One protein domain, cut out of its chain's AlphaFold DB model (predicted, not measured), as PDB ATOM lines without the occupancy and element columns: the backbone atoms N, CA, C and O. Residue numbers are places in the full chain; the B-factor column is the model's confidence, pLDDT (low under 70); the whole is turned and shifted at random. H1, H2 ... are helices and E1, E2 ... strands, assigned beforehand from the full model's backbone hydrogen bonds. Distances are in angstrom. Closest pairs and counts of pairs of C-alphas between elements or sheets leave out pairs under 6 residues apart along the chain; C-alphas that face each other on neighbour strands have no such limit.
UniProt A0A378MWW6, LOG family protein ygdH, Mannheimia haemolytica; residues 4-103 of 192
ATOM      1  N   HIS A   4      10.127 -38.945  31.374       94.69
ATOM      2  CA  HIS A   4      10.503 -40.353  31.284       94.69
ATOM      3  C   HIS A   4      11.101 -40.656  29.916       94.69
ATOM      4  O   HIS A   4      10.616 -40.185  28.890       94.69
ATOM      5  N   ARG A   5      12.158 -41.473  29.896       93.38
ATOM      6  CA  ARG A   5      12.797 -41.938  28.662       93.38
ATOM      7  C   ARG A   5      12.520 -43.413  28.460       93.38
ATOM      8  O   ARG A   5      12.787 -44.217  29.348       93.38
ATOM      9  N   VAL A   6      12.008 -43.751  27.283       93.00
ATOM     10  CA  VAL A   6      11.575 -45.104  26.943       93.00
ATOM     11  C   VAL A   6      12.342 -45.572  25.713       93.00
ATOM     12  O   VAL A   6      12.347 -44.914  24.675       93.00
ATOM     13  N   ASN A   7      13.013 -46.712  25.838       91.75
ATOM     14  CA  ASN A   7      13.728 -47.340  24.728       91.75
ATOM     15  C   ASN A   7      12.794 -48.271  23.935       91.75
ATOM     16  O   ASN A   7      11.832 -48.779  24.515       91.75
ATOM     17  N   PRO A   8      13.069 -48.515  22.644       89.88
ATOM     18  CA  PRO A   8      12.284 -49.406  21.800       89.88
ATOM     19  C   PRO A   8      12.270 -50.829  22.341       89.88
ATOM     20  O   PRO A   8      13.234 -51.291  22.953       89.88
ATOM     21  N   LYS A   9      11.138 -51.498  22.124       88.69
ATOM     22  CA  LYS A   9      10.913 -52.889  22.505       88.69
ATOM     23  C   LYS A   9       9.981 -53.549  21.483       88.69
ATOM     24  O   LYS A   9       8.900 -53.031  21.203       88.69
ATOM     25  N   GLY A  10      10.404 -54.669  20.903       84.62
ATOM     26  CA  GLY A  10       9.664 -55.471  19.919       84.62
ATOM     27  C   GLY A  10       9.647 -54.911  18.494       84.62
ATOM     28  O   GLY A  10       9.832 -55.656  17.534       84.62
ATOM     29  N   SER A  11       9.426 -53.608  18.333       81.19
ATOM     30  CA  SER A  11       9.476 -52.899  17.047       81.19
ATOM     31  C   SER A  11      10.392 -51.680  17.145       81.19
ATOM     32  O   SER A  11      10.597 -51.145  18.232       81.19
ATOM     33  N   MET A  12      10.919 -51.225  16.002       82.25
ATOM     34  CA  MET A  12      11.775 -50.028  15.903       82.25
ATOM     35  C   MET A  12      13.097 -50.119  16.697       82.25
ATOM     36  O   MET A  12      13.678 -49.097  17.053       82.25
ATOM     37  N   GLU A  13      13.579 -51.336  16.985       77.00
ATOM     38  CA  GLU A  13      14.821 -51.574  17.742       77.00
ATOM     39  C   GLU A  13      16.088 -51.331  16.912       77.00
ATOM     40  O   GLU A  13      17.135 -50.999  17.462       77.00
ATOM     41  N   GLN A  14      15.993 -51.487  15.592       71.88
ATOM     42  CA  GLN A  14      17.082 -51.261  14.649       71.88
ATOM     43  C   GLN A  14      16.542 -50.461  13.472       71.88
ATOM     44  O   GLN A  14      15.638 -50.911  12.773       71.88
ATOM     45  N   LEU A  15      17.082 -49.261  13.293       73.44
ATOM     46  CA  LEU A  15      16.733 -48.350  12.211       73.44
ATOM     47  C   LEU A  15      18.026 -47.794  11.633       73.44
ATOM     48  O   LEU A  15      18.942 -47.430  12.374       73.44
ATOM     49  N   SER A  16      18.091 -47.712  10.314       72.38
ATOM     50  CA  SER A  16      19.145 -46.990   9.614       72.38
ATOM     51  C   SER A  16      19.035 -45.481   9.857       72.38
ATOM     52  O   SER A  16      17.976 -44.951  10.204       72.38
ATOM     53  N   HIS A  17      20.129 -44.754   9.622       70.50
ATOM     54  CA  HIS A  17      20.133 -43.290   9.700       70.50
ATOM     55  C   HIS A  17      19.082 -42.644   8.789       70.50
ATOM     56  O   HIS A  17      18.395 -41.719   9.217       70.50
ATOM     57  N   LEU A  18      18.900 -43.176   7.578       72.81
ATOM     58  CA  LEU A  18      17.904 -42.673   6.635       72.81
ATOM     59  C   LEU A  18      16.474 -42.870   7.158       72.81
ATOM     60  O   LEU A  18      15.656 -41.956   7.085       72.81
ATOM     61  N   GLU A  19      16.169 -44.041   7.724       71.25
ATOM     62  CA  GLU A  19      14.860 -44.301   8.335       71.25
ATOM     63  C   GLU A  19      14.605 -43.372   9.522       71.25
ATOM     64  O   GLU A  19      13.492 -42.872   9.669       71.25
ATOM     65  N   MET A  20      15.630 -43.078  10.331       73.31
ATOM     66  CA  MET A  20      15.530 -42.127  11.442       73.31
ATOM     67  C   MET A  20      15.248 -40.692  10.979       73.31
ATOM     68  O   MET A  20      14.417 -40.012  11.582       73.31
ATOM     69  N   GLU A  21      15.894 -40.223   9.911       73.31
ATOM     70  CA  GLU A  21      15.627 -38.894   9.343       73.31
ATOM     71  C   GLU A  21      14.217 -38.799   8.751       73.31
ATOM     72  O   GLU A  21      13.494 -37.827   8.992       73.31
ATOM     73  N   LEU A  22      13.788 -39.835   8.022       71.25
ATOM     74  CA  LEU A  22      12.434 -39.921   7.480       71.25
ATOM     75  C   LEU A  22      11.388 -39.964   8.596       71.25
ATOM     76  O   LEU A  22      10.364 -39.294   8.491       71.25
ATOM     77  N   LEU A  23      11.653 -40.702   9.675       73.00
ATOM     78  CA  LEU A  23      10.828 -40.726  10.880       73.00
ATOM     79  C   LEU A  23      10.685 -39.330  11.478       73.00
ATOM     80  O   LEU A  23       9.565 -38.850  11.609       73.00
ATOM     81  N   ALA A  24      11.801 -38.658  11.764       72.00
ATOM     82  CA  ALA A  24      11.798 -37.331  12.373       72.00
ATOM     83  C   ALA A  24      11.051 -36.292  11.521       72.00
ATOM     84  O   ALA A  24      10.360 -35.431  12.065       72.00
ATOM     85  N   LYS A  25      11.151 -36.387  10.187       71.00
ATOM     86  CA  LYS A  25      10.422 -35.523   9.247       71.00
ATOM     87  C   LYS A  25       8.930 -35.865   9.174       71.00
ATOM     88  O   LYS A  25       8.099 -34.963   9.105       71.00
ATOM     89  N   ASN A  26       8.587 -37.154   9.199       67.06
ATOM     90  CA  ASN A  26       7.206 -37.637   9.131       67.06
ATOM     91  C   ASN A  26       6.451 -37.472  10.454       67.06
ATOM     92  O   ASN A  26       5.231 -37.425  10.442       67.06
ATOM     93  N   THR A  27       7.127 -37.351  11.595       64.19
ATOM     94  CA  THR A  27       6.484 -37.108  12.894       64.19
ATOM     95  C   THR A  27       6.305 -35.620  13.197       64.19
ATOM     96  O   THR A  27       6.272 -35.253  14.365       64.19
ATOM     97  N   GLN A  28       6.228 -34.746  12.188       68.56
ATOM     98  CA  GLN A  28       5.916 -33.323  12.371       68.56
ATOM     99  C   GLN A  28       4.492 -33.000  11.901       68.56
ATOM    100  O   GLN A  28       3.933 -33.661  11.024       68.56
ATOM    101  N   GLY A  29       3.886 -31.971  12.498       76.50
ATOM    102  CA  GLY A  29       2.542 -31.512  12.139       76.50
ATOM    103  C   GLY A  29       1.448 -32.525  12.494       76.50
ATOM    104  O   GLY A  29       1.410 -33.052  13.601       76.50
ATOM    105  N   ASN A  30       0.543 -32.816  11.558       81.62
ATOM    106  CA  ASN A  30      -0.660 -33.620  11.834       81.62
ATOM    107  C   ASN A  30      -0.360 -35.057  12.298       81.62
ATOM    108  O   ASN A  30      -1.109 -35.619  13.097       81.62
ATOM    109  N   LEU A  31       0.737 -35.653  11.823       85.94
ATOM    110  CA  LEU A  31       1.155 -36.998  12.233       85.94
ATOM    111  C   LEU A  31       1.668 -37.024  13.672       85.94
ATOM    112  O   LEU A  31       1.452 -38.014  14.368       85.94
ATOM    113  N   HIS A  32       2.287 -35.932  14.133       88.88
ATOM    114  CA  HIS A  32       2.678 -35.782  15.534       88.88
ATOM    115  C   HIS A  32       1.456 -35.821  16.445       88.88
ATOM    116  O   HIS A  32       1.423 -36.617  17.378       88.88
ATOM    117  N   GLN A  33       0.416 -35.044  16.129       91.00
ATOM    118  CA  GLN A  33      -0.802 -35.009  16.938       91.00
ATOM    119  C   GLN A  33      -1.505 -36.372  16.975       91.00
ATOM    120  O   GLN A  33      -1.977 -36.796  18.031       91.00
ATOM    121  N   LEU A  34      -1.555 -37.079  15.838       92.12
ATOM    122  CA  LEU A  34      -2.086 -38.441  15.778       92.12
ATOM    123  C   LEU A  34      -1.263 -39.387  16.660       92.12
ATOM    124  O   LEU A  34      -1.827 -40.098  17.490       92.12
ATOM    125  N   TYR A  35       0.067 -39.351  16.531       92.44
ATOM    126  CA  TYR A  35       0.970 -40.174  17.331       92.44
ATOM    127  C   TYR A  35       0.840 -39.888  18.831       92.44
ATOM    128  O   TYR A  35       0.742 -40.824  19.627       92.44
ATOM    129  N   ARG A  36       0.763 -38.608  19.212       94.06
ATOM    130  CA  ARG A  36       0.527 -38.153  20.584       94.06
ATOM    131  C   ARG A  36      -0.775 -38.718  21.135       94.06
ATOM    132  O   ARG A  36      -0.764 -39.332  22.197       94.06
ATOM    133  N   ASN A  37      -1.881 -38.545  20.416       94.25
ATOM    134  CA  ASN A  37      -3.196 -38.975  20.887       94.25
ATOM    135  C   ASN A  37      -3.290 -40.505  21.002       94.25
ATOM    136  O   ASN A  37      -3.780 -41.007  22.012       94.25
ATOM    137  N   CYS A  38      -2.769 -41.255  20.024       95.00
ATOM    138  CA  CYS A  38      -2.716 -42.718  20.098       95.00
ATOM    139  C   CYS A  38      -1.825 -43.203  21.253       95.00
ATOM    140  O   CYS A  38      -2.203 -44.121  21.978       95.00
ATOM    141  N   SER A  39      -0.671 -42.568  21.466       95.62
ATOM    142  CA  SER A  39       0.230 -42.904  22.577       95.62
ATOM    143  C   SER A  39      -0.404 -42.614  23.938       95.62
ATOM    144  O   SER A  39      -0.257 -43.407  24.862       95.62
ATOM    145  N   LEU A  40      -1.153 -41.514  24.060       95.38
ATOM    146  CA  LEU A  40      -1.883 -41.178  25.281       95.38
ATOM    147  C   LEU A  40      -2.996 -42.189  25.587       95.38
ATOM    148  O   LEU A  40      -3.183 -42.549  26.750       95.38
ATOM    149  N   ALA A  41      -3.698 -42.680  24.561       93.44
ATOM    150  CA  ALA A  41      -4.675 -43.756  24.723       93.44
ATOM    151  C   ALA A  41      -4.007 -45.046  25.232       93.44
ATOM    152  O   ALA A  41      -4.487 -45.648  26.186       93.44
ATOM    153  N   VAL A  42      -2.847 -45.418  24.673       94.94
ATOM    154  CA  VAL A  42      -2.059 -46.573  25.140       94.94
ATOM    155  C   VAL A  42      -1.588 -46.404  26.588       94.94
ATOM    156  O   VAL A  42      -1.669 -47.349  27.370       94.94
ATOM    157  N   LEU A  43      -1.120 -45.216  26.977       94.69
ATOM    158  CA  LEU A  43      -0.676 -44.939  28.350       94.69
ATOM    159  C   LEU A  43      -1.819 -45.014  29.376       94.69
ATOM    160  O   LEU A  43      -1.567 -45.303  30.539       94.69
ATOM    161  N   ASN A  44      -3.061 -44.788  28.949       91.25
ATOM    162  CA  ASN A  44      -4.257 -44.933  29.782       91.25
ATOM    163  C   ASN A  44      -4.952 -46.297  29.602       91.25
ATOM    164  O   ASN A  44      -6.121 -46.443  29.964       91.25
ATOM    165  N   SER A  45      -4.264 -47.307  29.054       84.00
ATOM    166  CA  SER A  45      -4.810 -48.669  28.997       84.00
ATOM    167  C   SER A  45      -5.168 -49.140  30.413       84.00
ATOM    168  O   SER A  45      -4.327 -49.086  31.306       84.00
ATOM    169  N   GLY A  46      -6.408 -49.589  30.616       74.94
ATOM    170  CA  GLY A  46      -6.930 -49.998  31.928       74.94
ATOM    171  C   GLY A  46      -7.762 -48.934  32.653       74.94
ATOM    172  O   GLY A  46      -8.337 -49.222  33.698       74.94
ATOM    173  N   VAL A  47      -7.880 -47.718  32.108       75.00
ATOM    174  CA  VAL A  47      -8.860 -46.742  32.604       75.00
ATOM    175  C   VAL A  47     -10.237 -47.093  32.041       75.00
ATOM    176  O   VAL A  47     -10.454 -47.040  30.831       75.00
ATOM    177  N   HIS A  48     -11.186 -47.415  32.918       68.19
ATOM    178  CA  HIS A  48     -12.586 -47.619  32.545       68.19
ATOM    179  C   HIS A  48     -13.258 -46.267  32.275       68.19
ATOM    180  O   HIS A  48     -13.873 -45.664  33.154       68.19
ATOM    181  N   THR A  49     -13.100 -45.756  31.055       70.69
ATOM    182  CA  THR A  49     -13.834 -44.588  30.571       70.69
ATOM    183  C   THR A  49     -14.301 -44.814  29.141       70.69
ATOM    184  O   THR A  49     -13.518 -45.199  28.277       70.69
ATOM    185  N   ASP A  50     -15.580 -44.547  28.895       70.88
ATOM    186  CA  ASP A  50     -16.170 -44.621  27.556       70.88
ATOM    187  C   ASP A  50     -16.024 -43.291  26.780       70.88
ATOM    188  O   ASP A  50     -16.371 -43.215  25.601       70.88
ATOM    189  N   ASP A  51     -15.484 -42.232  27.406       80.31
ATOM    190  CA  ASP A  51     -15.294 -40.921  26.773       80.31
ATOM    191  C   ASP A  51     -13.818 -40.639  26.447       80.31
ATOM    192  O   ASP A  51     -13.042 -40.093  27.238       80.31
ATOM    193  N   SER A  52     -13.445 -40.958  25.207       77.75
ATOM    194  CA  SER A  52     -12.108 -40.694  24.671       77.75
ATOM    195  C   SER A  52     -11.747 -39.204  24.626       77.75
ATOM    196  O   SER A  52     -10.571 -38.857  24.750       77.75
ATOM    197  N   ARG A  53     -12.723 -38.296  24.484       82.62
ATOM    198  CA  ARG A  53     -12.464 -36.846  24.463       82.62
ATOM    199  C   ARG A  53     -12.193 -36.316  25.861       82.62
ATOM    200  O   ARG A  53     -11.269 -35.512  26.024       82.62
ATOM    201  N   ALA A  54     -12.948 -36.777  26.856       84.69
ATOM    202  CA  ALA A  54     -12.681 -36.445  28.252       84.69
ATOM    203  C   ALA A  54     -11.268 -36.890  28.657       84.69
ATOM    204  O   ALA A  54     -10.531 -36.097  29.237       84.69
ATOM    205  N   LEU A  55     -10.850 -38.096  28.258       84.31
ATOM    206  CA  LEU A  55      -9.505 -38.613  28.525       84.31
ATOM    207  C   LEU A  55      -8.405 -37.739  27.912       84.31
ATOM    208  O   LEU A  55      -7.466 -37.357  28.605       84.31
ATOM    209  N   LEU A  56      -8.522 -37.362  26.634       85.12
ATOM    210  CA  LEU A  56      -7.544 -36.465  26.002       85.12
ATOM    211  C   LEU A  56      -7.488 -35.092  26.693       85.12
ATOM    212  O   LEU A  56      -6.411 -34.508  26.809       85.12
ATOM    213  N   SER A  57      -8.632 -34.593  27.170       88.44
ATOM    214  CA  SER A  57      -8.736 -33.292  27.844       88.44
ATOM    215  C   SER A  57      -8.146 -33.294  29.256       88.44
ATOM    216  O   SER A  57      -7.765 -32.235  29.744       88.44
ATOM    217  N   GLN A  58      -8.044 -34.458  29.909       90.69
ATOM    218  CA  GLN A  58      -7.414 -34.595  31.231       90.69
ATOM    219  C   GLN A  58      -5.892 -34.423  31.185       90.69
ATOM    220  O   GLN A  58      -5.288 -34.065  32.193       90.69
ATOM    221  N   TYR A  59      -5.275 -34.635  30.019       92.94
ATOM    222  CA  TYR A  59      -3.828 -34.547  29.832       92.94
ATOM    223  C   TYR A  59      -3.459 -33.499  28.763       92.94
ATOM    224  O   TYR A  59      -2.887 -33.844  27.718       92.94
ATOM    225  N   PRO A  60      -3.768 -32.206  28.992       92.69
ATOM    226  CA  PRO A  60      -3.431 -31.144  28.044       92.69
ATOM    227  C   PRO A  60      -1.911 -30.976  27.908       92.69
ATOM    228  O   PRO A  60      -1.414 -30.771  26.804       92.69
ATOM    229  N   ASP A  61      -1.174 -31.175  29.005       94.50
ATOM    230  CA  ASP A  61       0.279 -30.979  29.081       94.50
ATOM    231  C   ASP A  61       1.094 -32.238  28.750       94.50
ATOM    232  O   ASP A  61       2.322 -32.233  28.888       94.50
ATOM    233  N   PHE A  62       0.432 -33.335  28.356       95.81
ATOM    234  CA  PHE A  62       1.130 -34.530  27.890       95.81
ATOM    235  C   PHE A  62       1.808 -34.246  26.550       95.81
ATOM    236  O   PHE A  62       1.179 -33.723  25.629       95.81
ATOM    237  N   GLU A  63       3.070 -34.633  26.416       94.44
ATOM    238  CA  GLU A  63       3.824 -34.478  25.176       94.44
ATOM    239  C   GLU A  63       4.758 -35.676  24.966       94.44
ATOM    240  O   GLU A  63       5.296 -36.243  25.920       94.44
ATOM    241  N   ILE A  64       4.948 -36.073  23.706       93.38
ATOM    242  CA  ILE A  64       5.794 -37.203  23.325       93.38
ATOM    243  C   ILE A  64       6.741 -36.786  22.209       93.38
ATOM    244  O   ILE A  64       6.337 -36.317  21.144       93.38
ATOM    245  N   ARG A  65       8.035 -36.991  22.449       90.12
ATOM    246  CA  ARG A  65       9.088 -36.633  21.503       90.12
ATOM    247  C   ARG A  65       9.882 -37.855  21.094       90.12
ATOM    248  O   ARG A  65      10.310 -38.644  21.934       90.12
ATOM    249  N   LEU A  66      10.112 -37.968  19.793       88.12
ATOM    250  CA  LEU A  66      11.064 -38.915  19.238       88.12
ATOM    251  C   LEU A  66      12.473 -38.331  19.396       88.12
ATOM    252  O   LEU A  66      12.757 -37.233  18.923       88.12
ATOM    253  N   LEU A  67      13.355 -39.071  20.055       87.00
ATOM    254  CA  LEU A  67      14.769 -38.751  20.185       87.00
ATOM    255  C   LEU A  67      15.577 -39.712  19.318       87.00
ATOM    256  O   LEU A  67      15.540 -40.927  19.534       87.00
ATOM    257  N   THR A  68      16.342 -39.175  18.374       80.06
ATOM    258  CA  THR A  68      17.315 -39.951  17.604       80.06
ATOM    259  C   THR A  68      18.571 -40.200  18.437       80.06
ATOM    260  O   THR A  68      19.056 -39.331  19.162       80.06
ATOM    261  N   ARG A  69      19.093 -41.424  18.368       80.88
ATOM    262  CA  ARG A  69      20.346 -41.846  19.000       80.88
ATOM    263  C   ARG A  69      21.190 -42.609  17.989       80.88
ATOM    264  O   ARG A  69      20.692 -43.077  16.973       80.88
ATOM    265  N   GLU A  70      22.466 -42.799  18.304       73.94
ATOM    266  CA  GLU A  70      23.415 -43.509  17.433       73.94
ATOM    267  C   GLU A  70      22.964 -44.928  17.049       73.94
ATOM    268  O   GLU A  70      23.295 -45.405  15.972       73.94
ATOM    269  N   LYS A  71      22.204 -45.606  17.920       69.06
ATOM    270  CA  LYS A  71      21.760 -47.000  17.731       69.06
ATOM    271  C   LYS A  71      20.251 -47.151  17.499       69.06
ATOM    272  O   LYS A  71      19.734 -48.249  17.666       69.06
ATOM    273  N   GLY A  72      19.541 -46.071  17.165       78.81
ATOM    274  CA  GLY A  72      18.105 -46.114  16.876       78.81
ATOM    275  C   GLY A  72      17.327 -44.950  17.484       78.81
ATOM    276  O   GLY A  72      17.867 -43.875  17.739       78.81
ATOM    277  N   VAL A  73      16.039 -45.166  17.734       84.56
ATOM    278  CA  VAL A  73      15.142 -44.149  18.303       84.56
ATOM    279  C   VAL A  73      14.877 -44.411  19.778       84.56
ATOM    280  O   VAL A  73      14.966 -45.538  20.243       84.56
ATOM    281  N   SER A  74      14.537 -43.371  20.527       89.94
ATOM    282  CA  SER A  74      13.979 -43.468  21.880       89.94
ATOM    283  C   SER A  74      12.845 -42.459  22.026       89.94
ATOM    284  O   SER A  74      12.764 -41.510  21.251       89.94
ATOM    285  N   LEU A  75      11.964 -42.663  22.996       92.50
ATOM    286  CA  LEU A  75      10.859 -41.754  23.283       92.50
ATOM    287  C   LEU A  75      11.154 -40.970  24.554       92.50
ATOM    288  O   LEU A  75      11.660 -41.520  25.533       92.50
ATOM    289  N   GLU A  76      10.813 -39.689  24.543       94.56
ATOM    290  CA  GLU A  76      10.771 -38.840  25.726       94.56
ATOM    291  C   GLU A  76       9.322 -38.443  25.991       94.56
ATOM    292  O   GLU A  76       8.679 -37.812  25.150       94.56
ATOM    293  N   LEU A  77       8.811 -38.851  27.148       96.00
ATOM    294  CA  LEU A  77       7.449 -38.595  27.597       96.00
ATOM    295  C   LEU A  77       7.473 -37.476  28.628       96.00
ATOM    296  O   LEU A  77       8.160 -37.591  29.645       96.00
ATOM    297  N   HIS A  78       6.706 -36.426  28.376       96.25
ATOM    298  CA  HIS A  78       6.522 -35.292  29.273       96.25
ATOM    299  C   HIS A  78       5.131 -35.391  29.888       96.25
ATOM    300  O   HIS A  78       4.145 -35.485  29.161       96.25
ATOM    301  N   ASN A  79       5.069 -35.393  31.219       95.44
ATOM    302  CA  ASN A  79       3.836 -35.528  32.003       95.44
ATOM    303  C   ASN A  79       2.929 -36.708  31.561       95.44
ATOM    304  O   ASN A  79       1.744 -36.498  31.294       95.44
ATOM    305  N   PRO A  80       3.459 -37.943  31.425       95.69
ATOM    306  CA  PRO A  80       2.624 -39.101  31.115       95.69
ATOM    307  C   PRO A  80       1.690 -39.462  32.289       95.69
ATOM    308  O   PRO A  80       2.014 -39.143  33.434       95.69
ATOM    309  N   PRO A  81       0.579 -40.179  32.032       94.12
ATOM    310  CA  PRO A  81      -0.249 -40.780  33.078       94.12
ATOM    311  C   PRO A  81       0.574 -41.645  34.040       94.12
ATOM    312  O   PRO A  81       1.319 -42.526  33.605       94.12
ATOM    313  N   GLU A  82       0.418 -41.432  35.349       92.44
ATOM    314  CA  GLU A  82       1.153 -42.187  36.376       92.44
ATOM    315  C   GLU A  82       0.754 -43.669  36.407       92.44
ATOM    316  O   GLU A  82       1.585 -44.527  36.695       92.44
ATOM    317  N   THR A  83      -0.484 -43.986  36.015       91.88
ATOM    318  CA  THR A  83      -1.019 -45.356  35.920       91.88
ATOM    319  C   THR A  83      -0.251 -46.245  34.939       91.88
ATOM    320  O   THR A  83      -0.339 -47.466  35.023       91.88
ATOM    321  N   ALA A  84       0.535 -45.659  34.030       94.31
ATOM    322  CA  ALA A  84       1.390 -46.400  33.108       94.31
ATOM    323  C   ALA A  84       2.670 -46.965  33.764       94.31
ATOM    324  O   ALA A  84       3.446 -47.663  33.095       94.31
ATOM    325  N   PHE A  85       2.922 -46.654  35.040       94.06
ATOM    326  CA  PHE A  85       4.146 -46.992  35.762       94.06
ATOM    327  C   PHE A  85       3.859 -47.790  37.042       94.06
ATOM    328  O   PHE A  85       2.895 -47.537  37.754       94.06
ATOM    329  N   VAL A  86       4.758 -48.719  37.366       94.25
ATOM    330  CA  VAL A  86       4.821 -49.434  38.650       94.25
ATOM    331  C   VAL A  86       6.223 -49.224  39.214       94.25
ATOM    332  O   VAL A  86       7.210 -49.477  38.522       94.25
ATOM    333  N   ASP A  87       6.326 -48.687  40.430       93.19
ATOM    334  CA  ASP A  87       7.601 -48.310  41.067       93.19
ATOM    335  C   ASP A  87       8.495 -47.428  40.172       93.19
ATOM    336  O   ASP A  87       9.712 -47.603  40.073       93.19
ATOM    337  N   GLY A  88       7.870 -46.497  39.441       89.94
ATOM    338  CA  GLY A  88       8.548 -45.593  38.506       89.94
ATOM    339  C   GLY A  88       9.053 -46.253  37.215       89.94
ATOM    340  O   GLY A  88       9.663 -45.576  36.381       89.94
ATOM    341  N   LYS A  89       8.796 -47.549  37.006       91.75
ATOM    342  CA  LYS A  89       9.115 -48.276  35.771       91.75
ATOM    343  C   LYS A  89       7.861 -48.449  34.927       91.75
ATOM    344  O   LYS A  89       6.826 -48.879  35.421       91.75
ATOM    345  N   MET A  90       7.960 -48.130  33.640       94.38
ATOM    346  CA  MET A  90       6.848 -48.297  32.706       94.38
ATOM    347  C   MET A  90       6.439 -49.770  32.602       94.38
ATOM    348  O   MET A  90       7.298 -50.646  32.488       94.38
ATOM    349  N   ILE A  91       5.130 -50.027  32.587       95.31
ATOM    350  CA  ILE A  91       4.579 -51.358  32.330       95.31
ATOM    351  C   ILE A  91       5.040 -51.829  30.946       95.31
ATOM    352  O   ILE A  91       4.895 -51.131  29.942       95.31
ATOM    353  N   LEU A  92       5.584 -53.044  30.881       94.69
ATOM    354  CA  LEU A  92       6.258 -53.542  29.684       94.69
ATOM    355  C   LEU A  92       5.341 -53.593  28.448       94.69
ATOM    356  O   LEU A  92       5.764 -53.212  27.361       94.69
ATOM    357  N   ASN A  93       4.078 -54.003  28.600       93.75
ATOM    358  CA  ASN A  93       3.128 -54.053  27.481       93.75
ATOM    359  C   ASN A  93       2.810 -52.660  26.919       93.75
ATOM    360  O   ASN A  93       2.737 -52.494  25.704       93.75
ATOM    361  N   ILE A  94       2.703 -51.645  27.783       95.44
ATOM    362  CA  ILE A  94       2.540 -50.247  27.362       95.44
ATOM    363  C   ILE A  94       3.754 -49.817  26.534       95.44
ATOM    364  O   ILE A  94       3.589 -49.248  25.456       95.44
ATOM    365  N   GLN A  95       4.968 -50.158  26.981       95.25
ATOM    366  CA  GLN A  95       6.189 -49.901  26.217       95.25
ATOM    367  C   GLN A  95       6.135 -50.550  24.823       95.25
ATOM    368  O   GLN A  95       6.372 -49.854  23.841       95.25
ATOM    369  N   TYR A  96       5.775 -51.835  24.704       95.44
ATOM    370  CA  TYR A  96       5.606 -52.498  23.398       95.44
ATOM    371  C   TYR A  96       4.580 -51.772  22.511       95.44
ATOM    372  O   TYR A  96       4.843 -51.521  21.332       95.44
ATOM    373  N   HIS A  97       3.429 -51.395  23.071       96.12
ATOM    374  CA  HIS A  97       2.370 -50.728  22.321       96.12
ATOM    375  C   HIS A  97       2.761 -49.322  21.847       96.12
ATOM    376  O   HIS A  97       2.442 -48.974  20.713       96.12
ATOM    377  N   LEU A  98       3.524 -48.543  22.622       95.69
ATOM    378  CA  LEU A  98       4.017 -47.227  22.184       95.69
ATOM    379  C   LEU A  98       4.854 -47.303  20.896       95.69
ATOM    380  O   LEU A  98       4.737 -46.438  20.022       95.69
ATOM    381  N   PHE A  99       5.676 -48.346  20.749       93.94
ATOM    382  CA  PHE A  99       6.471 -48.554  19.534       93.94
ATOM    383  C   PHE A  99       5.680 -49.222  18.407       93.94
ATOM    384  O   PHE A  99       5.974 -48.956  17.241       93.94
ATOM    385  N   ALA A 100       4.653 -50.020  18.715       95.31
ATOM    386  CA  ALA A 100       3.707 -50.510  17.709       95.31
ATOM    387  C   ALA A 100       2.925 -49.351  17.063       95.31
ATOM    388  O   ALA A 100       2.856 -49.270  15.839       95.31
ATOM    389  N   VAL A 101       2.445 -48.396  17.870       94.94
ATOM    390  CA  VAL A 101       1.776 -47.175  17.388       94.94
ATOM    391  C   VAL A 101       2.700 -46.387  16.453       94.94
ATOM    392  O   VAL A 101       2.286 -45.995  15.361       94.94
ATOM    393  N   LEU A 102       3.962 -46.175  16.852       91.94
ATOM    394  CA  LEU A 102       4.943 -45.467  16.025       91.94
ATOM    395  C   LEU A 102       5.173 -46.183  14.688       91.94
ATOM    396  O   LEU A 102       5.115 -45.550  13.633       91.94
ATOM    397  N   ARG A 103       5.414 -47.500  14.734       92.06
ATOM    398  CA  ARG A 103       5.626 -48.344  13.552       92.06
ATOM    399  C   ARG A 103       4.461 -48.213  12.574       92.06
ATOM    400  O   ARG A 103       4.693 -47.956  11.395       92.06
TER     401      ARG A 103
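What this domain is: This is residues 4 to 103 of the 192 residues of the protein "LOG family protein ygdH" of Mannheimia haemolytica (UniProt A0A378MWW6). A small antiparallel sheet of three strands is covered over one face by three helices, H1, H2 and H4, which gives two layers, helices on one face of a sheet, with no named helix on the other. H2 and H4 lie side by side, H1 covers the end of the E2 and E3 hairpin where its turn lies, and the short helix H3 sits off the sheet beside H2. The printed part has 100 residues with four named helices and three named strands, in the order E1 H1 H2 H3 E2 E3 H4; the sheet runs E1, E3, E2, and the class is mixed, helices and strands. The whole is compact, with a radius of gyration of the C-alphas of 13.5 A and spans of 40 by 31 by 19 A.

Where its parts are: In the sheet, E3 is residues 72 to 78, 20.1 A long, E2 is residues 63 to 69, 19.1 A, and E1 is residues 4 to 6, beginning at C-alpha 4 at (10.503, -40.353, 31.284). H2, the longest helix, is residues 30 to 43, 20.0 A, and its C-alpha 30 is at (-0.660, -33.620, 11.834). H4 is residues 92 to 103, 17.0 A, ending at C-alpha 103 at (5.626, -48.344, 13.552). H1 is residues 17 to 26, 14.1 A, and H3 is residues 52 to 58, 10.1 A.

How they stand to each other: E3 is the inner strand. It forms an antiparallel hairpin with E2, with N 74 and O 67 within hydrogen-bond range at 2.8 A. E1, on the other side of E3, is also antiparallel to it, with N 6 and O 75 within range at 2.9 A. H1 is on the sheet at a height of 9.3 A, over E3 and only just over E2, on which 3 of its C-alphas fall; on the local plane it runs along the strands, at 14 degrees to E3. H2 is on the sheet too, and its closest C-alphas to E2 are those of Arg 36 and Ile 64, 6.0 A apart. H4 is on the sheet, with Val 6 of E1 and Gln 95 the closest C-alphas of those two elements, 7.2 A apart. H2 and H4 touch, closest at the C-alphas of Ser 39 and Leu 98, 5.8 A, at a shallow tilt of 17 degrees, opposite ways. H2, with residues 37 to 41 alone, only just touches H3, with 3 pairs of C-alphas within 8 A, closest at Asn 37 and Leu 56, 7.2 A; their lines are about perpendicular at 88 degrees. H1 and H2 meet only through their link, and H3 and H4 are apart. Each O i to N i+4 pair is within hydrogen-bond range in H1, H2 and H3; in H4, 7 of 8 are.

The domain as a whole: The C-alphas of Asp 50 and Glu 70, the two farthest apart, are 40.9 A from each other. The printed part has no cut. The link from E3 to H4, residues 79 to 91, is long, and in it residues 85 to 86 pair antiparallel with residues 89 to 90. The mean pLDDT of the printed part is 86.3; residues 26 to 28, 48 and 71 are under 70.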